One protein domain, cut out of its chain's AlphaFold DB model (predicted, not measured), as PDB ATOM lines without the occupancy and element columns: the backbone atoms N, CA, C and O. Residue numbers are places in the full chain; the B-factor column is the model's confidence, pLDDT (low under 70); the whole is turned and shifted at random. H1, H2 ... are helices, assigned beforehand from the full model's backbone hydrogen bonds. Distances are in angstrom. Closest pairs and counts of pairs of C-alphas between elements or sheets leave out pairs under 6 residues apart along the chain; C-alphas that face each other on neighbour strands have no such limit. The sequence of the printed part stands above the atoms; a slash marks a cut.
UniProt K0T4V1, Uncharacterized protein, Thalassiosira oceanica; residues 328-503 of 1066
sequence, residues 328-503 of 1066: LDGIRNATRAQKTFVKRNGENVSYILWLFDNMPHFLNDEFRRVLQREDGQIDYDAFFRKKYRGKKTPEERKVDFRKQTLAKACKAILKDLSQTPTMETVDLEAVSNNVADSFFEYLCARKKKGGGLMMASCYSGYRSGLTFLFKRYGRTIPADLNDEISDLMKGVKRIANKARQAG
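AT A GLANCE: This is residues 328 to 503 of the 1066 residues of an uncharacterized protein of Thalassiosira oceanica (UniProt K0T4V1). One helix, H2, runs through the middle, and helices pack on its two sides: H5, with H3 beside it, on one side, and H7, the nearest member of a small bundle of H6, H7 and H8, on the other. H5 and H7 spread like a V that is narrow where they end and wide where they begin, while short H1 and H4 lie far from the centre. The printed part has 176 residues with eight named helices, H1 to H8 in chain order, and no named strand: all helix. It is compact, with a radius of gyration of the C-alphas of 17.7 A, and spans 50 by 49 by 33 A.

IN THESE COORDINATES: Find C-alpha 328 at (65.327, 106.575, 150.056), where H1, residues 328 to 334, begins. H2, residues 338 to 358, then runs 30.1 A from C-alpha 338 at (62.976, 93.397, 141.159). Next come H3, residues 365 to 376, and H4, residues 380 to 384. H5, residues 394 to 414, is 29.8 A long. After it read H6, residues 435 to 445; H7, residues 456 to 472, 24.9 A; and H8, residues 479 to 501, 32.8 A, ending at C-alpha 501 at (45.718, 77.925, 114.528).

HOW THE PARTS SIT: H1 and H2 meet only through their link. Look at residues 345 to 353 of H2, which touch H5 at a steep tilt of 64 degrees, opposite ways; the closest C-alphas, of Val 349 and Cys 410, are 6.2 A apart. Residues 344 to 348 of H2 touch residues 462 to 469 of H7, about perpendicular at 90 degrees, closest at the C-alphas of Arg 344 and Gly 465, 4.8 A. Residues 370 to 375 of H3 touch residues 402 to 409 of H5, opposite ways at a shallow tilt of 34 degrees, only just short of steep; the closest C-alphas are those of Leu 371 and Leu 406, 6.5 A. H4 is close to H5 but not clearly touching, with C-alphas 380 and 398 6.9 A apart. H6, H7 and H8 form an up and down bundle, each running against the one before it. H7 and H8 are a hairpin at a shallow tilt of 22 degrees, with their closest C-alphas, of Ala 456 and Lys 493, 5.2 A apart. H6 touches H8 at C-alphas 436 and 485, 6.1 A. H5 and H7 are apart, but only just, at 8.1 A. Every O i to N i+4 pair is within hydrogen-bond range in H1, H3, H4, H5, H6 and H8, against 16 of 17 in H2 and 10 of 13 in H7.

THE WHOLE: The farthest C-alphas, of Lys 387 and Asp 480, are 52.8 A apart. The printed part has no cut, and its one long link is H5 to H6, residues 415 to 434. Mean pLDDT of the printed part is 82.5; look for values under 70 at, among others, residues 428 to 436.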
ATOM      1  N   LEU A 328      65.706 105.931 151.327       72.69
ATOM      2  CA  LEU A 328      65.327 106.575 150.056       72.69
ATOM      3  C   LEU A 328      65.575 105.664 148.835       72.69
ATOM      4  O   LEU A 328      64.703 105.516 147.979       72.69
ATOM      5  N   ASP A 329      66.741 105.020 148.767       70.94
ATOM      6  CA  ASP A 329      67.092 104.144 147.646       70.94
ATOM      7  C   ASP A 329      66.414 102.770 147.723       70.94
ATOM      8  O   ASP A 329      66.075 102.205 146.683       70.94
ATOM      9  N   GLY A 330      66.146 102.247 148.924       74.75
ATOM     10  CA  GLY A 330      65.337 101.040 149.098       74.75
ATOM     11  C   GLY A 330      63.872 101.258 148.699       74.75
ATOM     12  O   GLY A 330      63.334 100.472 147.927       74.75
ATOM     13  N   ILE A 331      63.270 102.392 149.071       79.19
ATOM     14  CA  ILE A 331      61.933 102.824 148.628       79.19
ATOM     15  C   ILE A 331      61.900 103.004 147.103       79.19
ATOM     16  O   ILE A 331      60.984 102.510 146.445       79.19
ATOM     17  N   ARG A 332      62.923 103.635 146.503       74.38
ATOM     18  CA  ARG A 332      63.057 103.728 145.036       74.38
ATOM     19  C   ARG A 332      63.123 102.348 144.375       74.38
ATOM     20  O   ARG A 332      62.453 102.138 143.365       74.38
ATOM     21  N   ASN A 333      63.864 101.400 144.950       71.31
ATOM     22  CA  ASN A 333      63.894 100.009 144.486       71.31
ATOM     23  C   ASN A 333      62.548  99.284 144.702       71.31
ATOM     24  O   ASN A 333      62.147  98.484 143.861       71.31
ATOM     25  N   ALA A 334      61.804  99.597 145.764       74.25
ATOM     26  CA  ALA A 334      60.490  99.018 146.042       74.25
ATOM     27  C   ALA A 334      59.390  99.487 145.065       74.25
ATOM     28  O   ALA A 334      58.392  98.785 144.899       74.25
ATOM     29  N   THR A 335      59.576 100.609 144.349       71.88
ATOM     30  CA  THR A 335      58.601 101.114 143.352       71.88
ATOM     31  C   THR A 335      58.234 100.100 142.260       71.88
ATOM     32  O   THR A 335      57.178 100.223 141.634       71.88
ATOM     33  N   ARG A 336      59.089  99.099 141.997       71.06
ATOM     34  CA  ARG A 336      58.804  97.972 141.097       71.06
ATOM     35  C   ARG A 336      59.475  96.699 141.593       71.06
ATOM     36  O   ARG A 336      60.673  96.682 141.832       71.06
ATOM     37  N   ALA A 337      58.740  95.587 141.598       70.44
ATOM     38  CA  ALA A 337      59.297  94.275 141.928       70.44
ATOM     39  C   ALA A 337      60.567  93.956 141.107       70.44
ATOM     40  O   ALA A 337      60.546  93.987 139.871       70.44
ATOM     41  N   GLN A 338      61.655  93.572 141.781       75.25
ATOM     42  CA  GLN A 338      62.976  93.397 141.159       75.25
ATOM     43  C   GLN A 338      62.988  92.352 140.025       75.25
ATOM     44  O   GLN A 338      63.651  92.548 139.005       75.25
ATOM     45  N   LYS A 339      62.177  91.281 140.124       76.00
ATOM     46  CA  LYS A 339      61.966  90.316 139.021       76.00
ATOM     47  C   LYS A 339      61.457  91.008 137.743       76.00
ATOM     48  O   LYS A 339      61.857  90.647 136.637       76.00
ATOM     49  N   THR A 340      60.587  92.012 137.879       80.25
ATOM     50  CA  THR A 340      60.075  92.813 136.760       80.25
ATOM     51  C   THR A 340      61.132  93.777 136.236       80.25
ATOM     52  O   THR A 340      61.296  93.840 135.020       80.25
ATOM     53  N   PHE A 341      61.881  94.471 137.103       83.44
ATOM     54  CA  PHE A 341      62.985  95.339 136.669       83.44
ATOM     55  C   PHE A 341      64.010  94.579 135.821       83.44
ATOM     56  O   PHE A 341      64.257  94.961 134.680       83.44
ATOM     57  N   VAL A 342      64.534  93.460 136.334       84.75
ATOM     58  CA  VAL A 342      65.530  92.635 135.630       84.75
ATOM     59  C   VAL A 342      65.000  92.158 134.275       84.75
ATOM     60  O   VAL A 342      65.733  92.202 133.285       84.75
ATOM     61  N   LYS A 343      63.715  91.774 134.192       87.56
ATOM     62  CA  LYS A 343      63.077  91.425 132.915       87.56
ATOM     63  C   LYS A 343      63.032  92.616 131.949       87.56
ATOM     64  O   LYS A 343      63.479  92.463 130.818       87.56
ATOM     65  N   ARG A 344      62.533  93.786 132.371       88.75
ATOM     66  CA  ARG A 344      62.397  94.956 131.477       88.75
ATOM     67  C   ARG A 344      63.744  95.505 131.036       88.75
ATOM     68  O   ARG A 344      63.916  95.816 129.867       88.75
ATOM     69  N   ASN A 345      64.719  95.560 131.938       87.88
ATOM     70  CA  ASN A 345      66.075  95.977 131.599       87.88
ATOM     71  C   ASN A 345      66.721  94.984 130.606       87.88
ATOM     72  O   ASN A 345      67.363  95.392 129.646       87.88
ATOM     73  N   GLY A 346      66.471  93.675 130.758       89.69
ATOM     74  CA  GLY A 346      66.882  92.657 129.785       89.69
ATOM     75  C   GLY A 346      66.192  92.775 128.417       89.69
ATOM     76  O   GLY A 346      66.851  92.600 127.391       89.69
ATOM     77  N   GLU A 347      64.895  93.098 128.383       90.00
ATOM     78  CA  GLU A 347      64.147  93.396 127.149       90.00
ATOM     79  C   GLU A 347      64.727  94.641 126.450       90.00
ATOM     80  O   GLU A 347      65.041  94.580 125.264       90.00
ATOM     81  N   ASN A 348      64.988  95.718 127.196       90.31
ATOM     82  CA  ASN A 348      65.533  96.971 126.665       90.31
ATOM     83  C   ASN A 348      66.956  96.801 126.116       90.31
ATOM     84  O   ASN A 348      67.219  97.192 124.983       90.31
ATOM     85  N   VAL A 349      67.857  96.142 126.855       91.81
ATOM     86  CA  VAL A 349      69.204  95.798 126.361       91.81
ATOM     87  C   VAL A 349      69.126  94.940 125.091       91.81
ATOM     88  O   VAL A 349      69.935  95.116 124.185       91.81
ATOM     89  N   SER A 350      68.138  94.043 124.986       90.88
ATOM     90  CA  SER A 350      67.945  93.210 123.790       90.88
ATOM     91  C   SER A 350      67.447  93.994 122.569       90.88
ATOM     92  O   SER A 350      67.683  93.541 121.452       90.88
ATOM     93  N   TYR A 351      66.751  95.116 122.767       90.25
ATOM     94  CA  TYR A 351      66.331  96.035 121.703       90.25
ATOM     95  C   TYR A 351      67.484  96.964 121.297       90.25
ATOM     96  O   TYR A 351      67.825  97.038 120.122       90.25
ATOM     97  N   ILE A 352      68.173  97.566 122.270       91.44
ATOM     98  CA  ILE A 352      69.319  98.468 122.056       91.44
ATOM     99  C   ILE A 352      70.451  97.785 121.270       91.44
ATOM    100  O   ILE A 352      70.987  98.366 120.331       91.44
ATOM    101  N   LEU A 353      70.792  96.535 121.607       92.69
ATOM    102  CA  LEU A 353      71.805  95.773 120.862       92.69
ATOM    103  C   LEU A 353      71.345  95.375 119.453       92.69
ATOM    104  O   LEU A 353      72.179  95.180 118.577       92.69
ATOM    105  N   TRP A 354      70.035  95.251 119.222       92.12
ATOM    106  CA  TRP A 354      69.509  94.997 117.883       92.12
ATOM    107  C   TRP A 354      69.517  96.272 117.031       92.12
ATOM    108  O   TRP A 354      69.956  96.210 115.887       92.12
ATOM    109  N   LEU A 355      69.157  97.430 117.601       90.62
ATOM    110  CA  LEU A 355      69.351  98.728 116.945       90.62
ATOM    111  C   LEU A 355      70.828  98.935 116.577       90.62
ATOM    112  O   LEU A 355      71.112  99.283 115.439       90.62
ATOM    113  N   PHE A 356      71.771  98.631 117.477       92.50
ATOM    114  CA  PHE A 356      73.210  98.727 117.187       92.50
ATOM    115  C   PHE A 356      73.640  97.908 115.958       92.50
ATOM    116  O   PHE A 356      74.390  98.409 115.125       92.50
ATOM    117  N   ASP A 357      73.144  96.671 115.840       91.62
ATOM    118  CA  ASP A 357      73.503  95.745 114.759       91.62
ATOM    119  C   ASP A 357      72.744  95.998 113.432       91.62
ATOM    120  O   ASP A 357      73.185  95.491 112.403       91.62
ATOM    121  N   ASN A 358      71.607  96.718 113.428       90.31
ATOM    122  CA  ASN A 358      70.696  96.797 112.262       90.31
ATOM    123  C   ASN A 358      70.318  98.235 111.857       90.31
ATOM    124  O   ASN A 358      70.334  98.561 110.674       90.31
ATOM    125  N   MET A 359      70.002  99.108 112.818       87.88
ATOM    126  CA  MET A 359      69.622 100.510 112.586       87.88
ATOM    127  C   MET A 359      70.289 101.431 113.619       87.88
ATOM    128  O   MET A 359      69.624 101.993 114.497       87.88
ATOM    129  N   PRO A 360      71.624 101.598 113.548       87.88
ATOM    130  CA  PRO A 360      72.375 102.313 114.575       87.88
ATOM    131  C   PRO A 360      71.997 103.796 114.673       87.88
ATOM    132  O   PRO A 360      72.246 104.403 115.712       87.88
ATOM    133  N   HIS A 361      71.378 104.375 113.637       84.69
ATOM    134  CA  HIS A 361      70.942 105.773 113.610       84.69
ATOM    135  C   HIS A 361      69.876 106.114 114.669       84.69
ATOM    136  O   HIS A 361      69.858 107.245 115.134       84.69
ATOM    137  N   PHE A 362      69.069 105.149 115.137       84.75
ATOM    138  CA  PHE A 362      68.144 105.362 116.265       84.75
ATOM    139  C   PHE A 362      68.825 105.338 117.645       84.75
ATOM    140  O   PHE A 362      68.186 105.631 118.655       84.75
ATOM    141  N   LEU A 363      70.106 104.970 117.739       88.69
ATOM    142  CA  LEU A 363      70.864 105.108 118.985       88.69
ATOM    143  C   LEU A 363      71.402 106.528 119.115       88.69
ATOM    144  O   LEU A 363      71.943 107.061 118.148       88.69
ATOM    145  N   ASN A 364      71.352 107.077 120.331       89.94
ATOM    146  CA  ASN A 364      72.014 108.337 120.660       89.94
ATOM    147  C   ASN A 364      73.497 108.294 120.239       89.94
ATOM    148  O   ASN A 364      74.198 107.305 120.464       89.94
ATOM    149  N   ASP A 365      73.969 109.380 119.637       88.88
ATOM    150  CA  ASP A 365      75.271 109.473 118.978       88.88
ATOM    151  C   ASP A 365      76.472 109.263 119.927       88.88
ATOM    152  O   ASP A 365      77.472 108.648 119.551       88.88
ATOM    153  N   GLU A 366      76.390 109.730 121.176       89.50
ATOM    154  CA  GLU A 366      77.424 109.500 122.194       89.50
ATOM    155  C   GLU A 366      77.416 108.038 122.656       89.50
ATOM    156  O   GLU A 366      78.453 107.367 122.651       89.50
ATOM    157  N   PHE A 367      76.230 107.502 122.955       91.50
ATOM    158  CA  PHE A 367      76.054 106.101 123.329       91.50
ATOM    159  C   PHE A 367      76.511 105.130 122.222       91.50
ATOM    160  O   PHE A 367      77.162 104.119 122.503       91.50
ATOM    161  N   ARG A 368      76.248 105.454 120.949       91.81
ATOM    162  CA  ARG A 368      76.700 104.676 119.783       91.81
ATOM    163  C   ARG A 368      78.229 104.589 119.735       91.81
ATOM    164  O   ARG A 368      78.759 103.497 119.538       91.81
ATOM    165  N   ARG A 369      78.935 105.700 119.992       91.75
ATOM    166  CA  ARG A 369      80.410 105.740 120.081       91.75
ATOM    167  C   ARG A 369      80.946 104.910 121.253       91.75
ATOM    168  O   ARG A 369      82.002 104.295 121.121       91.75
ATOM    169  N   VAL A 370      80.225 104.843 122.379       91.00
ATOM    170  CA  VAL A 370      80.574 103.944 123.497       91.00
ATOM    171  C   VAL A 370      80.471 102.478 123.066       91.00
ATOM    172  O   VAL A 370      81.435 101.738 123.251       91.00
ATOM    173  N   LEU A 371      79.365 102.059 122.439       92.19
ATOM    174  CA  LEU A 371      79.225 100.678 121.958       92.19
ATOM    175  C   LEU A 371      80.253 100.321 120.871       92.19
ATOM    176  O   LEU A 371      80.819  99.235 120.926       92.19
ATOM    177  N   GLN A 372      80.554 101.230 119.938       93.81
ATOM    178  CA  GLN A 372      81.607 101.034 118.928       93.81
ATOM    179  C   GLN A 372      82.991 100.820 119.563       93.81
ATOM    180  O   GLN A 372      83.734  99.939 119.132       93.81
ATOM    181  N   ARG A 373      83.330 101.588 120.608       92.62
ATOM    182  CA  ARG A 373      84.588 101.427 121.353       92.62
ATOM    183  C   ARG A 373      84.655 100.073 122.062       92.62
ATOM    184  O   ARG A 373      85.674  99.400 121.968       92.62
ATOM    185  N   GLU A 374      83.582  99.682 122.745       91.50
ATOM    186  CA  GLU A 374      83.503  98.402 123.460       91.50
ATOM    187  C   GLU A 374      83.576  97.205 122.497       91.50
ATOM    188  O   GLU A 374      84.255  96.229 122.806       91.50
ATOM    189  N   ASP A 375      82.940  97.282 121.320       92.56
ATOM    190  CA  ASP A 375      82.963  96.221 120.298       92.56
ATOM    191  C   ASP A 375      84.347  96.082 119.638       92.56
ATOM    192  O   ASP A 375      84.841  94.973 119.423       92.56
ATOM    193  N   GLY A 376      85.024  97.210 119.392       89.25
ATOM    194  CA  GLY A 376      86.399  97.243 118.885       89.25
ATOM    195  C   GLY A 376      87.464  96.778 119.889       89.25
ATOM    196  O   GLY A 376      88.586  96.486 119.487       89.25
ATOM    197  N   GLN A 377      87.133  96.685 121.184       90.12
ATOM    198  CA  GLN A 377      88.049  96.259 122.255       90.12
ATOM    199  C   GLN A 377      87.851  94.794 122.698       90.12
ATOM    200  O   GLN A 377      88.444  94.358 123.690       90.12
ATOM    201  N   ILE A 378      87.044  93.999 121.985       86.94
ATOM    202  CA  ILE A 378      86.759  92.609 122.375       86.94
ATOM    203  C   ILE A 378      87.926  91.671 122.027       86.94
ATOM    204  O   ILE A 378      88.003  91.107 120.936       86.94
ATOM    205  N   ASP A 379      88.793  91.420 123.012       85.19
ATOM    206  CA  ASP A 379      89.790  90.344 122.969       85.19
ATOM    207  C   ASP A 379      89.104  88.961 123.011       85.19
ATOM    208  O   ASP A 379      88.795  88.394 124.070       85.19
ATOM    209  N   TYR A 380      88.853  88.407 121.823       83.31
ATOM    210  CA  TYR A 380      88.341  87.049 121.656       83.31
ATOM    211  C   TYR A 380      89.376  85.976 122.041       83.31
ATOM    212  O   TYR A 380      88.988  84.896 122.494       83.31
ATOM    213  N   ASP A 381      90.677  86.242 121.926       76.50
ATOM    214  CA  ASP A 381      91.719  85.233 122.130       76.50
ATOM    215  C   ASP A 381      91.942  84.947 123.618       76.50
ATOM    216  O   ASP A 381      92.015  83.782 124.024       76.50
ATOM    217  N   ALA A 382      91.941  85.967 124.481       70.88
ATOM    218  CA  ALA A 382      91.896  85.779 125.933       70.88
ATOM    219  C   ALA A 382      90.634  85.030 126.397       70.88
ATOM    220  O   ALA A 382      90.677  84.303 127.398       70.88
ATOM    221  N   PHE A 383      89.523  85.142 125.664       73.00
ATOM    222  CA  PHE A 383      88.316  84.359 125.924       73.00
ATOM    223  C   PHE A 383      88.470  82.879 125.517       73.00
ATOM    224  O   PHE A 383      88.015  81.996 126.254       73.00
ATOM    225  N   PHE A 384      89.173  82.567 124.420       74.94
ATOM    226  CA  PHE A 384      89.432  81.179 124.006       74.94
ATOM    227  C   PHE A 384      90.475  80.435 124.852       74.94
ATOM    228  O   PHE A 384      90.385  79.209 124.949       74.94
ATOM    229  N   ARG A 385      91.367  81.135 125.572       71.56
ATOM    230  CA  ARG A 385      92.328  80.527 126.528       71.56
ATOM    231  C   ARG A 385      91.670  79.697 127.651       71.56
ATOM    232  O   ARG A 385      92.358  78.946 128.343       71.56
ATOM    233  N   LYS A 386      90.348  79.791 127.858       68.19
ATOM    234  CA  LYS A 386      89.598  79.015 128.867       68.19
ATOM    235  C   LYS A 386      88.976  77.746 128.266       68.19
ATOM    236  O   LYS A 386      88.105  77.808 127.399       68.19
ATOM    237  N   LYS A 387      89.385  76.580 128.785       66.88
ATOM    238  CA  LYS A 387      88.960  75.245 128.321       66.88
ATOM    239  C   LYS A 387      87.449  75.024 128.505       66.88
ATOM    240  O   LYS A 387      86.964  74.830 129.617       66.88
ATOM    241  N   TYR A 388      86.714  75.052 127.396       75.75
ATOM    242  CA  TYR A 388      85.255  74.919 127.338       75.75
ATOM    243  C   TYR A 388      84.803  73.445 127.303       75.75
ATOM    244  O   TYR A 388      85.542  72.576 126.847       75.75
ATOM    245  N   ARG A 389      83.588  73.160 127.798       69.50
ATOM    246  CA  ARG A 389      82.973  71.811 127.849       69.50
ATOM    247  C   ARG A 389      81.490  71.794 127.419       69.50
ATOM    248  O   ARG A 389      80.734  70.930 127.849       69.50
ATOM    249  N   GLY A 390      81.046  72.773 126.628       80.00
ATOM    250  CA  GLY A 390      79.668  72.847 126.117       80.00
ATOM    251  C   GLY A 390      79.559  72.483 124.632       80.00
ATOM    252  O   GLY A 390      80.564  72.415 123.935       80.00
ATOM    253  N   LYS A 391      78.327  72.299 124.138       79.75
ATOM    254  CA  LYS A 391      78.034  71.879 122.749       79.75
ATOM    255  C   LYS A 391      78.119  72.992 121.681       79.75
ATOM    256  O   LYS A 391      77.821  72.716 120.529       79.75
ATOM    257  N   LYS A 392      78.460  74.232 122.057       84.31
ATOM    258  CA  LYS A 392      78.459  75.391 121.136       84.31
ATOM    259  C   LYS A 392      79.741  75.511 120.316       84.31
ATOM    260  O   LYS A 392      80.821  75.281 120.871       84.31
ATOM    261  N   THR A 393      79.631  75.958 119.065       85.00
ATOM    262  CA  THR A 393      80.790  76.221 118.189       85.00
ATOM    263  C   THR A 393      81.617  77.422 118.685       85.00
ATOM    264  O   THR A 393      81.133  78.216 119.505       85.00
ATOM    265  N   PRO A 394      82.877  77.596 118.239       82.25
ATOM    266  CA  PRO A 394      83.642  78.810 118.526       82.25
ATOM    267  C   PRO A 394      82.937  80.092 118.048       82.25
ATOM    268  O   PRO A 394      82.975  81.102 118.741       82.25
ATOM    269  N   GLU A 395      82.225  80.050 116.928       81.56
ATOM    270  CA  GLU A 395      81.544  81.187 116.296       81.56
ATOM    271  C   GLU A 395      80.314  81.600 117.111       81.56
ATOM    272  O   GLU A 395      80.187  82.765 117.491       81.56
ATOM    273  N   GLU A 396      79.468  80.637 117.499       84.00
ATOM    274  CA  GLU A 396      78.370  80.873 118.448       84.00
ATOM    275  C   GLU A 396      78.886  81.478 119.761       84.00
ATOM    276  O   GLU A 396      78.257  82.365 120.341       84.00
ATOM    277  N   ARG A 397      80.052  81.015 120.233       84.62
ATOM    278  CA  ARG A 397      80.706  81.537 121.439       84.62
ATOM    279  C   ARG A 397      81.253  82.954 121.252       84.62
ATOM    280  O   ARG A 397      81.173  83.722 122.207       84.62
ATOM    281  N   LYS A 398      81.770  83.325 120.070       86.38
ATOM    282  CA  LYS A 398      82.146  84.717 119.745       86.38
ATOM    283  C   LYS A 398      80.910  85.620 119.789       86.38
ATOM    284  O   LYS A 398      80.928  86.629 120.487       86.38
ATOM    285  N   VAL A 399      79.813  85.217 119.142       85.31
ATOM    286  CA  VAL A 399      78.545  85.974 119.123       85.31
ATOM    287  C   VAL A 399      77.949  86.135 120.528       85.31
ATOM    288  O   VAL A 399      77.536  87.235 120.898       85.31
ATOM    289  N   ASP A 400      77.939  85.074 121.339       85.25
ATOM    290  CA  ASP A 400      77.521  85.131 122.747       85.25
ATOM    291  C   ASP A 400      78.419  86.054 123.586       85.25
ATOM    292  O   ASP A 400      77.915  86.759 124.461       85.25
ATOM    293  N   PHE A 401      79.739  86.033 123.363       86.69
ATOM    294  CA  PHE A 401      80.694  86.850 124.114       86.69
ATOM    295  C   PHE A 401      80.565  88.332 123.755       86.69
ATOM    296  O   PHE A 401      80.428  89.151 124.664       86.69
ATOM    297  N   ARG A 402      80.466  88.662 122.458       90.88
ATOM    298  CA  ARG A 402      80.146  90.010 121.957       90.88
ATOM    299  C   ARG A 402      78.894  90.561 122.628       90.88
ATOM    300  O   ARG A 402      78.937  91.589 123.301       90.88
ATOM    301  N   LYS A 403      77.793  89.806 122.552       88.50
ATOM    302  CA  LYS A 403      76.511  90.182 123.167       88.50
ATOM    303  C   LYS A 403      76.606  90.315 124.688       88.50
ATOM    304  O   LYS A 403      75.963  91.196 125.243       88.50
ATOM    305  N   GLN A 404      77.417  89.507 125.374       88.56
ATOM    306  CA  GLN A 404      77.645  89.640 126.820       88.56
ATOM    307  C   GLN A 404      78.507  90.846 127.208       88.56
ATOM    308  O   GLN A 404      78.298  91.386 128.294       88.56
ATOM    309  N   THR A 405      79.464  91.264 126.380       89.31
ATOM    310  CA  THR A 405      80.280  92.462 126.625       89.31
ATOM    311  C   THR A 405      79.462  93.723 126.372       89.31
ATOM    312  O   THR A 405      79.257  94.495 127.307       89.31
ATOM    313  N   LEU A 406      78.850  93.860 125.193       92.00
ATOM    314  CA  LEU A 406      78.005  95.015 124.873       92.00
ATOM    315  C   LEU A 406      76.793  95.126 125.823       92.00
ATOM    316  O   LEU A 406      76.444  96.219 126.266       92.00
ATOM    317  N   ALA A 407      76.208  94.005 126.272       90.81
ATOM    318  CA  ALA A 407      75.160  94.023 127.299       90.81
ATOM    319  C   ALA A 407      75.624  94.514 128.685       90.81
ATOM    320  O   ALA A 407      74.769  94.879 129.493       90.81
ATOM    321  N   LYS A 408      76.929  94.515 129.002       90.00
ATOM    322  CA  LYS A 408      77.449  95.175 130.216       90.00
ATOM    323  C   LYS A 408      77.508  96.683 130.015       90.00
ATOM    324  O   LYS A 408      77.020  97.390 130.888       90.00
ATOM    325  N   ALA A 409      78.015  97.153 128.874       88.38
ATOM    326  CA  ALA A 409      78.047  98.575 128.533       88.38
ATOM    327  C   ALA A 409      76.633  99.189 128.563       88.38
ATOM    328  O   ALA A 409      76.397 100.163 129.278       88.38
ATOM    329  N   CYS A 410      75.650  98.534 127.927       90.69
ATOM    330  CA  CYS A 410      74.244  98.944 128.011       90.69
ATOM    331  C   CYS A 410      73.736  99.013 129.464       90.69
ATOM    332  O   CYS A 410      73.037  99.954 129.826       90.69
ATOM    333  N   LYS A 411      74.082  98.042 130.322       88.94
ATOM    334  CA  LYS A 411      73.646  98.021 131.734       88.94
ATOM    335  C   LYS A 411      74.349  99.060 132.605       88.94
ATOM    336  O   LYS A 411      73.707  99.593 133.501       88.94
ATOM    337  N   ALA A 412      75.620  99.357 132.349       87.38
ATOM    338  CA  ALA A 412      76.358 100.403 133.056       87.38
ATOM    339  C   ALA A 412      75.727 101.785 132.822       87.38
ATOM    340  O   ALA A 412      75.649 102.593 133.744       87.38
ATOM    341  N   ILE A 413      75.211 102.018 131.610       87.06
ATOM    342  CA  ILE A 413      74.553 103.271 131.230       87.06
ATOM    343  C   ILE A 413      73.076 103.301 131.650       87.06
ATOM    344  O   ILE A 413      72.626 104.315 132.177       87.06
ATOM    345  N   LEU A 414      72.329 102.198 131.511       85.94
ATOM    346  CA  LEU A 414      70.931 102.109 131.967       85.94
ATOM    347  C   LEU A 414      70.780 102.068 133.499       85.94
ATOM    348  O   LEU A 414      69.716 102.447 133.989       85.94
ATOM    349  N   LYS A 415      71.819 101.628 134.228       83.94
ATOM    350  CA  LYS A 415      71.924 101.467 135.696       83.94
ATOM    351  C   LYS A 415      70.841 100.597 136.359       83.94
ATOM    352  O   LYS A 415      69.957 100.047 135.699       83.94
ATOM    353  N   ASP A 416      70.937 100.458 137.683       76.19
ATOM    354  CA  ASP A 416      69.956  99.792 138.550       76.19
ATOM    355  C   ASP A 416      68.723 100.665 138.851       76.19
ATOM    356  O   ASP A 416      68.709 101.872 138.598       76.19
ATOM    357  N   LEU A 417      67.659 100.046 139.374       70.31
ATOM    358  CA  LEU A 417      66.322 100.639 139.494       70.31
ATOM    359  C   LEU A 417      66.285 101.954 140.299       70.31
ATOM    360  O   LEU A 417      65.630 102.897 139.857       70.31
ATOM    361  N   SER A 418      67.015 102.061 141.413       65.88
ATOM    362  CA  SER A 418      67.083 103.288 142.225       65.88
ATOM    363  C   SER A 418      67.839 104.456 141.580       65.88
ATOM    364  O   SER A 418      67.719 105.587 142.049       65.88
ATOM    365  N   GLN A 419      68.604 104.213 140.513       75.62
ATOM    366  CA  GLN A 419      69.450 105.208 139.854       75.62
ATOM    367  C   GLN A 419      68.868 105.618 138.495       75.62
ATOM    368  O   GLN A 419      68.269 104.799 137.804       75.62
ATOM    369  N   THR A 420      69.078 106.864 138.067       76.44
ATOM    370  CA  THR A 420      68.795 107.306 136.688       76.44
ATOM    371  C   THR A 420      69.866 106.798 135.713       76.44
ATOM    372  O   THR A 420      71.025 106.666 136.124       76.44
ATOM    373  N   PRO A 421      69.546 106.543 134.429       83.94
ATOM    374  CA  PRO A 421      70.554 106.308 133.390       83.94
ATOM    375  C   PRO A 421      71.609 107.430 133.331       83.94
ATOM    376  O   PRO A 421      71.339 108.547 133.769       83.94
ATOM    377  N   THR A 422      72.821 107.170 132.823       84.00
ATOM    378  CA  THR A 422      73.817 108.252 132.613       84.00
ATOM    379  C   THR A 422      73.480 109.152 131.425       84.00
ATOM    380  O   THR A 422      73.878 110.308 131.427       84.00
ATOM    381  N   MET A 423      72.793 108.614 130.417       83.19
ATOM    382  CA  MET A 423      72.429 109.273 129.159       83.19
ATOM    383  C   MET A 423      71.241 108.540 128.519       83.19
ATOM    384  O   MET A 423      70.942 107.393 128.880       83.19
ATOM    385  N   GLU A 424      70.577 109.177 127.555       85.44
ATOM    386  CA  GLU A 424      69.639 108.492 126.660       85.44
ATOM    387  C   GLU A 424      70.430 107.532 125.749       85.44
ATOM    388  O   GLU A 424      71.463 107.906 125.201       85.44
ATOM    389  N   THR A 425      69.998 106.272 125.609       86.44
ATOM    390  CA  THR A 425      70.688 105.282 124.741       86.44
ATOM    391  C   THR A 425      70.032 105.149 123.373       86.44
ATOM    392  O   THR A 425      70.624 104.594 122.453       86.44
ATOM    393  N   VAL A 426      68.796 105.626 123.247       85.19
ATOM    394  CA  VAL A 426      67.996 105.678 122.023       85.19
ATOM    395  C   VAL A 426      67.620 107.144 121.842       85.19
ATOM    396  O   VAL A 426      67.229 107.777 122.820       85.19
ATOM    397  N   ASP A 427      67.795 107.680 120.640       79.00
ATOM    398  CA  ASP A 427      67.495 109.075 120.314       79.00
ATOM    399  C   ASP A 427      65.976 109.277 120.291       79.00
ATOM    400  O   ASP A 427      65.305 108.783 119.388       79.00
ATOM    401  N   LEU A 428      65.421 109.950 121.304       69.00
ATOM    402  CA  LEU A 428      63.970 110.035 121.495       69.00
ATOM    403  C   LEU A 428      63.250 110.980 120.514       69.00
ATOM    404  O   LEU A 428      62.020 110.974 120.493       69.00
ATOM    405  N   GLU A 429      63.979 111.731 119.685       64.19
ATOM    406  CA  GLU A 429      63.419 112.688 118.719       64.19
ATOM    407  C   GLU A 429      63.521 112.157 117.280       64.19
ATOM    408  O   GLU A 429      62.551 112.243 116.530       64.19
ATOM    409  N   ALA A 430      64.586 111.426 116.927       59.12
ATOM    410  CA  ALA A 430      64.556 110.537 115.757       59.12
ATOM    411  C   ALA A 430      63.466 109.444 115.890       59.12
ATOM    412  O   ALA A 430      62.896 108.973 114.903       59.12
ATOM    413  N   VAL A 431      63.162 109.058 117.131       54.12
ATOM    414  CA  VAL A 431      62.132 108.086 117.529       54.12
ATOM    415  C   VAL A 431      60.698 108.566 117.308       54.12
ATOM    416  O   VAL A 431      59.866 107.737 116.935       54.12
ATOM    417  N   SER A 432      60.368 109.848 117.517       55.22
ATOM    418  CA  SER A 432      58.961 110.292 117.476       55.22
ATOM    419  C   SER A 432      58.305 110.080 116.114       55.22
ATOM    420  O   SER A 432      57.099 109.877 116.050       55.22
ATOM    421  N   ASN A 433      59.109 110.076 115.047       59.00
ATOM    422  CA  ASN A 433      58.621 110.052 113.671       59.00
ATOM    423  C   ASN A 433      58.722 108.665 113.005       59.00
ATOM    424  O   ASN A 433      58.198 108.508 111.911       59.00
ATOM    425  N   ASN A 434      59.424 107.688 113.609       64.94
ATOM    426  CA  ASN A 434      59.710 106.377 112.986       64.94
ATOM    427  C   ASN A 434      59.886 105.187 113.971       64.94
ATOM    428  O   ASN A 434      60.267 104.090 113.543       64.94
ATOM    429  N   VAL A 435      59.674 105.322 115.296       63.72
ATOM    430  CA  VAL A 435      59.952 104.173 116.195       63.72
ATOM    431  C   VAL A 435      58.934 103.044 116.102       63.72
ATOM    432  O   VAL A 435      59.262 101.939 116.525       63.72
ATOM    433  N   ALA A 436      57.729 103.272 115.571       65.12
ATOM    434  CA  ALA A 436      56.795 102.180 115.326       65.12
ATOM    435  C   ALA A 436      57.453 101.138 114.413       65.12
ATOM    436  O   ALA A 436      57.696 100.016 114.862       65.12
ATOM    437  N   ASP A 437      57.867 101.527 113.208       74.38
ATOM    438  CA  ASP A 437      58.515 100.623 112.257       74.38
ATOM    439  C   ASP A 437      59.782  99.977 112.825       74.38
ATOM    440  O   ASP A 437      59.870  98.749 112.857       74.38
ATOM    441  N   SER A 438      60.722 100.743 113.394       77.50
ATOM    442  CA  SER A 438      61.950 100.140 113.950       77.50
ATOM    443  C   SER A 438      61.696  99.199 115.138       77.50
ATOM    444  O   SER A 438      62.405  98.202 115.316       77.50
ATOM    445  N   PHE A 439      60.646  99.440 115.927       83.00
ATOM    446  CA  PHE A 439      60.225  98.530 116.987       83.00
ATOM    447  C   PHE A 439      59.481  97.299 116.443       83.00
ATOM    448  O   PHE A 439      59.669  96.200 116.969       83.00
ATOM    449  N   PHE A 440      58.666  97.426 115.391       83.75
ATOM    450  CA  PHE A 440      57.961  96.290 114.789       83.75
ATOM    451  C   PHE A 440      58.859  95.430 113.897       83.75
ATOM    452  O   PHE A 440      58.713  94.209 113.933       83.75
ATOM    453  N   GLU A 441      59.862  95.992 113.223       86.62
ATOM    454  CA  GLU A 441      60.959  95.223 112.624       86.62
ATOM    455  C   GLU A 441      61.702  94.403 113.683       86.62
ATOM    456  O   GLU A 441      61.902  93.195 113.502       86.62
ATOM    457  N   TYR A 442      62.022  95.007 114.837       87.94
ATOM    458  CA  TYR A 442      62.559  94.265 115.976       87.94
ATOM    459  C   TYR A 442      61.619  93.122 116.380       87.94
ATOM    460  O   TYR A 442      62.076  91.989 116.538       87.94
ATOM    461  N   LEU A 443      60.304  93.353 116.493       87.00
ATOM    462  CA  LEU A 443      59.348  92.282 116.811       87.00
ATOM    463  C   LEU A 443      59.329  91.173 115.744       87.00
ATOM    464  O   LEU A 443      59.305  89.995 116.104       87.00
ATOM    465  N   CYS A 444      59.402  91.512 114.458       84.56
ATOM    466  CA  CYS A 444      59.457  90.557 113.347       84.56
ATOM    467  C   CYS A 444      60.758  89.729 113.333       84.56
ATOM    468  O   CYS A 444      60.735  88.537 113.005       84.56
ATOM    469  N   ALA A 445      61.879  90.314 113.766       86.44
ATOM    470  CA  ALA A 445      63.143  89.606 113.980       86.44
ATOM    471  C   ALA A 445      63.114  88.670 115.212       86.44
ATOM    472  O   ALA A 445      63.891  87.713 115.298       86.44
ATOM    473  N   ARG A 446      62.213  88.894 116.182       85.81
ATOM    474  CA  ARG A 446      62.083  88.068 117.397       85.81
ATOM    475  C   ARG A 446      61.277  86.791 117.129       85.81
ATOM    476  O   ARG A 446      60.054  86.757 117.260       85.81
ATOM    477  N   LYS A 447      62.009  85.713 116.828       81.44
ATOM    478  CA  LYS A 447      61.510  84.342 116.593       81.44
ATOM    479  C   LYS A 447      61.942  83.351 117.692       81.44
ATOM    480  O   LYS A 447      62.863  83.614 118.470       81.44
ATOM    481  N   LYS A 448      61.269  82.197 117.769       78.56
ATOM    482  CA  LYS A 448      61.669  81.011 118.557       78.56
ATOM    483  C   LYS A 448      63.013  80.462 118.044       78.56
ATOM    484  O   LYS A 448      63.391  80.686 116.898       78.56
ATOM    485  N   LYS A 449      63.698  79.634 118.848       67.88
ATOM    486  CA  LYS A 449      64.948  78.945 118.440       67.88
ATOM    487  C   LYS A 449      64.813  78.042 117.200       67.88
ATOM    488  O   LYS A 449      65.829  77.729 116.596       67.88
ATOM    489  N   GLY A 450      63.595  77.629 116.843       69.88
ATOM    490  CA  GLY A 450      63.281  76.875 115.622       69.88
ATOM    491  C   GLY A 450      62.643  77.718 114.510       69.88
ATOM    492  O   GLY A 450      61.876  77.183 113.723       69.88
ATOM    493  N   GLY A 451      62.851  79.040 114.486       77.38
ATOM    494  CA  GLY A 451      62.359  79.935 113.424       77.38
ATOM    495  C   GLY A 451      60.884  80.361 113.512       77.38
ATOM    496  O   GLY A 451      60.543  81.417 112.984       77.38
ATOM    497  N   GLY A 452      60.030  79.604 114.208       80.06
ATOM    498  CA  GLY A 452      58.612  79.942 114.419       80.06
ATOM    499  C   GLY A 452      58.361  81.227 115.231       80.06
ATOM    500  O   GLY A 452      59.256  81.737 115.912       80.06
ATOM    501  N   LEU A 453      57.139  81.760 115.185       81.75
ATOM    502  CA  LEU A 453      56.733  82.996 115.869       81.75
ATOM    503  C   LEU A 453      56.672  82.841 117.397       81.75
ATOM    504  O   LEU A 453      56.468  81.749 117.926       81.75
ATOM    505  N   MET A 454      56.822  83.933 118.152       78.94
ATOM    506  CA  MET A 454      56.643  83.898 119.613       78.94
ATOM    507  C   MET A 454      55.157  83.933 120.017       78.94
ATOM    508  O   MET A 454      54.281  84.235 119.213       78.94
ATOM    509  N   MET A 455      54.865  83.643 121.290       72.19
ATOM    510  CA  MET A 455      53.513  83.795 121.851       72.19
ATOM    511  C   MET A 455      53.084  85.273 121.899       72.19
ATOM    512  O   MET A 455      53.917  86.172 122.063       72.19
ATOM    513  N   ALA A 456      51.779  85.541 121.834       75.06
ATOM    514  CA  ALA A 456      51.207  86.890 121.836       75.06
ATOM    515  C   ALA A 456      51.534  87.669 123.130       75.06
ATOM    516  O   ALA A 456      51.762  88.889 123.117       75.06
ATOM    517  N   SER A 457      51.619  86.959 124.257       74.12
ATOM    518  CA  SER A 457      52.096  87.496 125.536       74.12
ATOM    519  C   SER A 457      53.584  87.881 125.538       74.12
ATOM    520  O   SER A 457      53.956  88.811 126.257       74.12
ATOM    521  N   CYS A 458      54.440  87.255 124.718       78.50
ATOM    522  CA  CYS A 458      55.851  87.645 124.591       78.50
ATOM    523  C   CYS A 458      55.996  89.014 123.917       78.50
ATOM    524  O   CYS A 458      56.710  89.868 124.441       78.50
ATOM    525  N   TYR A 459      55.269  89.257 122.821       83.44
ATOM    526  CA  TYR A 459      55.267  90.555 122.135       83.44
ATOM    527  C   TYR A 459      54.701  91.680 123.017       83.44
ATOM    528  O   TYR A 459      55.274  92.765 123.113       83.44
ATOM    529  N   SER A 460      53.646  91.373 123.779       82.56
ATOM    530  CA  SER A 460      53.097  92.275 124.806       82.56
ATOM    531  C   SER A 460      54.111  92.576 125.929       82.56
ATOM    532  O   SER A 460      54.056  93.636 126.561       82.56
ATOM    533  N   GLY A 461      55.069  91.667 126.148       84.75
ATOM    534  CA  GLY A 461      56.272  91.885 126.945       84.75
ATOM    535  C   GLY A 461      57.096  93.050 126.405       84.75
ATOM    536  O   GLY A 461      57.188  94.065 127.090       84.75
ATOM    537  N   TYR A 462      57.611  92.957 125.176       87.19
ATOM    538  CA  TYR A 462      58.497  93.980 124.606       87.19
ATOM    539  C   TYR A 462      57.881  95.389 124.596       87.19
ATOM    540  O   TYR A 462      58.572  96.324 124.998       87.19
ATOM    541  N   ARG A 463      56.582  95.563 124.267       87.50
ATOM    542  CA  ARG A 463      55.919  96.894 124.341       87.50
ATOM    543  C   ARG A 463      56.064  97.508 125.733       87.50
ATOM    544  O   ARG A 463      56.393  98.676 125.878       87.50
ATOM    545  N   SER A 464      55.871  96.698 126.771       87.81
ATOM    546  CA  SER A 464      55.982  97.133 128.166       87.81
ATOM    547  C   SER A 464      57.425  97.126 128.718       87.81
ATOM    548  O   SER A 464      57.639  97.533 129.863       87.81
ATOM    549  N   GLY A 465      58.408  96.727 127.901       87.94
ATOM    550  CA  GLY A 465      59.819  97.105 128.019       87.94
ATOM    551  C   GLY A 465      60.069  98.507 127.448       87.94
ATOM    552  O   GLY A 465      60.561  99.372 128.169       87.94
ATOM    553  N   LEU A 466      59.599  98.793 126.226       86.69
ATOM    554  CA  LEU A 466      59.683 100.122 125.600       86.69
ATOM    555  C   LEU A 466      59.029 101.215 126.472       86.69
ATOM    556  O   LEU A 466      59.668 102.215 126.792       86.69
ATOM    557  N   THR A 467      57.820 100.983 127.000       87.31
ATOM    558  CA  THR A 467      57.175 101.896 127.970       87.31
ATOM    559  C   THR A 467      57.944 102.026 129.293       87.31
ATOM    560  O   THR A 467      57.768 103.004 130.018       87.31
ATOM    561  N   PHE A 468      58.795 101.058 129.650       87.69
ATOM    562  CA  PHE A 468      59.721 101.209 130.775       87.69
ATOM    563  C   PHE A 468      60.968 102.012 130.387       87.69
ATOM    564  O   PHE A 468      61.458 102.760 131.224       87.69
ATOM    565  N   LEU A 469      61.448 101.909 129.144       87.06
ATOM    566  CA  LEU A 469      62.598 102.666 128.642       87.06
ATOM    567  C   LEU A 469      62.321 104.177 128.650       87.06
ATOM    568  O   LEU A 469      63.046 104.909 129.315       87.06
ATOM    569  N   PHE A 470      61.209 104.620 128.051       85.94
ATOM    570  CA  PHE A 470      60.756 106.021 128.115       85.94
ATOM    571  C   PHE A 470      60.682 106.529 129.566       85.94
ATOM    572  O   PHE A 470      61.304 107.530 129.918       85.94
ATOM    573  N   LYS A 471      60.037 105.759 130.458       85.12
ATOM    574  CA  LYS A 471      59.925 106.103 131.886       85.12
ATOM    575  C   LYS A 471      61.259 106.084 132.648       85.12
ATOM    576  O   LYS A 471      61.321 106.659 133.730       85.12
ATOM    577  N   ARG A 472      62.325 105.461 132.124       84.38
ATOM    578  CA  ARG A 472      63.690 105.553 132.685       84.38
ATOM    579  C   ARG A 472      64.411 106.838 132.281       84.38
ATOM    580  O   ARG A 472      65.287 107.262 133.025       84.38
ATOM    581  N   TYR A 473      64.006 107.468 131.182       84.94
ATOM    582  CA  TYR A 473      64.464 108.795 130.756       84.94
ATOM    583  C   TYR A 473      63.568 109.936 131.267       84.94
ATOM    584  O   TYR A 473      63.749 111.085 130.887       84.94
ATOM    585  N   GLY A 474      62.567 109.635 132.103       80.19
ATOM    586  CA  GLY A 474      61.600 110.623 132.595       80.19
ATOM    587  C   GLY A 474      60.554 111.076 131.567       80.19
ATOM    588  O   GLY A 474      59.640 111.805 131.939       80.19
ATOM    589  N   ARG A 475      60.631 110.620 130.307       82.88
ATOM    590  CA  ARG A 475      59.672 110.972 129.245       82.88
ATOM    591  C   ARG A 475      58.459 110.021 129.227       82.88
ATOM    592  O   ARG A 475      58.531 108.856 129.636       82.88
ATOM    593  N   THR A 476      57.328 110.503 128.720       83.12
ATOM    594  CA  THR A 476      56.169 109.686 128.312       83.12
ATOM    595  C   THR A 476      56.269 109.321 126.830       83.12
ATOM    596  O   THR A 476      56.932 110.020 126.073       83.12
ATOM    597  N   ILE A 477      55.610 108.237 126.404       82.81
ATOM    598  CA  ILE A 477      55.395 107.995 124.966       82.81
ATOM    599  C   ILE A 477      54.321 108.996 124.492       82.81
ATOM    600  O   ILE A 477      53.333 109.151 125.219       82.81
ATOM    601  N   PRO A 478      54.488 109.662 123.333       84.62
ATOM    602  CA  PRO A 478      53.422 110.406 122.657       84.62
ATOM    603  C   PRO A 478      52.137 109.575 122.471       84.62
ATOM    604  O   PRO A 478      52.188 108.342 122.421       84.62
ATOM    605  N   ALA A 479      50.974 110.229 122.451       83.12
ATOM    606  CA  ALA A 479      49.674 109.546 122.488       83.12
ATOM    607  C   ALA A 479      49.360 108.816 121.170       83.12
ATOM    608  O   ALA A 479      49.088 107.618 121.174       83.12
ATOM    609  N   ASP A 480      49.512 109.535 120.063       81.62
ATOM    610  CA  ASP A 480      49.553 109.052 118.682       81.62
ATOM    611  C   ASP A 480      50.443 107.808 118.516       81.62
ATOM    612  O   ASP A 480      49.957 106.738 118.144       81.62
ATOM    613  N   LEU A 481      51.717 107.906 118.898       80.19
ATOM    614  CA  LEU A 481      52.675 106.805 118.788       80.19
ATOM    615  C   LEU A 481      52.306 105.618 119.698       80.19
ATOM    616  O   LEU A 481      52.514 104.455 119.352       80.19
ATOM    617  N   ASN A 482      51.742 105.876 120.881       84.25
ATOM    618  CA  ASN A 482      51.247 104.816 121.758       84.25
ATOM    619  C   ASN A 482      50.046 104.066 121.156       84.25
ATOM    620  O   ASN A 482      49.915 102.856 121.389       84.25
ATOM    621  N   ASP A 483      49.184 104.763 120.423       84.81
ATOM    622  CA  ASP A 483      47.967 104.210 119.837       84.81
ATOM    623  C   ASP A 483      48.270 103.442 118.544       84.81
ATOM    624  O   ASP A 483      47.817 102.304 118.395       84.81
ATOM    625  N   GLU A 484      49.184 103.943 117.711       84.06
ATOM    626  CA  GLU A 484      49.785 103.198 116.596       84.06
ATOM    627  C   GLU A 484      50.457 101.896 117.077       84.06
ATOM    628  O   GLU A 484      50.133 100.797 116.611       84.06
ATOM    629  N   ILE A 485      51.320 101.978 118.100       84.81
ATOM    630  CA  ILE A 485      51.928 100.801 118.744       84.81
ATOM    631  C   ILE A 485      50.856  99.885 119.367       84.81
ATOM    632  O   ILE A 485      51.089  98.686 119.553       84.81
ATOM    633  N   SER A 486      49.666 100.399 119.682       86.50
ATOM    634  CA  SER A 486      48.517  99.595 120.107       86.50
ATOM    635  C   SER A 486      47.918  98.785 118.964       86.50
ATOM    636  O   SER A 486      47.692  97.583 119.141       86.50
ATOM    637  N   ASP A 487      47.727  99.390 117.799       86.62
ATOM    638  CA  ASP A 487      47.062  98.769 116.655       86.62
ATOM    639  C   ASP A 487      47.967  97.811 115.885       86.62
ATOM    640  O   ASP A 487      47.569  96.675 115.605       86.62
ATOM    641  N   LEU A 488      49.233  98.169 115.691       85.00
ATOM    642  CA  LEU A 488      50.237  97.243 115.167       85.00
ATOM    643  C   LEU A 488      50.435  96.043 116.120       85.00
ATOM    644  O   LEU A 488      50.529  94.896 115.671       85.00
ATOM    645  N   MET A 489      50.328  96.238 117.445       87.12
ATOM    646  CA  MET A 489      50.258  95.122 118.405       87.12
ATOM    647  C   MET A 489      48.970  94.283 118.296       87.12
ATOM    648  O   MET A 489      49.024  93.087 118.596       87.12
ATOM    649  N   LYS A 490      47.820  94.838 117.873       88.00
ATOM    650  CA  LYS A 490      46.633  94.027 117.510       88.00
ATOM    651  C   LYS A 490      46.961  93.161 116.282       88.00
ATOM    652  O   LYS A 490      46.640  91.972 116.283       88.00
ATOM    653  N   GLY A 491      47.664  93.716 115.290       88.00
ATOM    654  CA  GLY A 491      48.176  93.007 114.109       88.00
ATOM    655  C   GLY A 491      49.077  91.814 114.454       88.00
ATOM    656  O   GLY A 491      48.744  90.675 114.121       88.00
ATOM    657  N   VAL A 492      50.157  92.041 115.211       84.81
ATOM    658  CA  VAL A 492      51.095  90.987 115.657       84.81
ATOM    659  C   VAL A 492      50.367  89.847 116.384       84.81
ATOM    660  O   VAL A 492      50.633  88.672 116.128       84.81
ATOM    661  N   LYS A 493      49.391  90.168 117.248       82.75
ATOM    662  CA  LYS A 493      48.571  89.163 117.948       82.75
ATOM    663  C   LYS A 493      47.711  88.328 116.992       82.75
ATOM    664  O   LYS A 493      47.638  87.113 117.166       82.75
ATOM    665  N   ARG A 494      47.085  88.946 115.980       87.25
ATOM    666  CA  ARG A 494      46.308  88.231 114.945       87.25
ATOM    667  C   ARG A 494      47.197  87.269 114.149       87.25
ATOM    668  O   ARG A 494      46.809  86.120 113.956       87.25
ATOM    669  N   ILE A 495      48.397  87.700 113.753       87.25
ATOM    670  CA  ILE A 495      49.351  86.882 112.984       87.25
ATOM    671  C   ILE A 495      49.851  85.689 113.814       87.25
ATOM    672  O   ILE A 495      49.770  84.551 113.352       87.25
ATOM    673  N   ALA A 496      50.286  85.918 115.059       82.44
ATOM    674  CA  ALA A 496      50.728  84.847 115.956       82.44
ATOM    675  C   ALA A 496      49.607  83.825 116.241       82.44
ATOM    676  O   ALA A 496      49.844  82.617 116.206       82.44
ATOM    677  N   ASN A 497      48.368  84.290 116.443       81.38
ATOM    678  CA  ASN A 497      47.211  83.405 116.601       81.38
ATOM    679  C   ASN A 497      46.891  82.618 115.317       81.38
ATOM    680  O   ASN A 497      46.556  81.441 115.419       81.38
ATOM    681  N   LYS A 498      47.029  83.213 114.121       87.06
ATOM    682  CA  LYS A 498      46.832  82.512 112.837       87.06
ATOM    683  C   LYS A 498      47.865  81.399 112.633       87.06
ATOM    684  O   LYS A 498      47.486  80.299 112.247       87.06
ATOM    685  N   ALA A 499      49.139  81.652 112.938       83.69
ATOM    686  CA  ALA A 499      50.184  80.626 112.881       83.69
ATOM    687  C   ALA A 499      49.913  79.482 113.876       83.69
ATOM    688  O   ALA A 499      49.981  78.311 113.513       83.69
ATOM    689  N   ARG A 500      49.508  79.812 115.109       81.38
ATOM    690  CA  ARG A 500      49.116  78.824 116.126       81.38
ATOM    691  C   ARG A 500      47.901  77.989 115.702       81.38
ATOM    692  O   ARG A 500      47.914  76.778 115.875       81.38
ATOM    693  N   GLN A 501      46.890  78.612 115.090       82.19
ATOM    694  CA  GLN A 501      45.718  77.925 114.528       82.19
ATOM    695  C   GLN A 501      46.088  76.985 113.364       82.19
ATOM    696  O   GLN A 501      45.421  75.976 113.163       82.19
ATOM    697  N   ALA A 502      47.168  77.286 112.636       85.94
ATOM    698  CA  ALA A 502      47.779  76.411 111.633       85.94
ATOM    699  C   ALA A 502      48.763  75.374 112.230       85.94
ATOM    700  O   ALA A 502      49.496  74.725 111.487       85.94
ATOM    701  N   GLY A 503      48.794  75.210 113.561       79.12
ATOM    702  CA  GLY A 503      49.586  74.199 114.269       79.12
ATOM    703  C   GLY A 503      50.915  74.679 114.870       79.12
ATOM    704  O   GLY A 503      51.654  73.855 115.407       79.12
TER     705      GLY A 503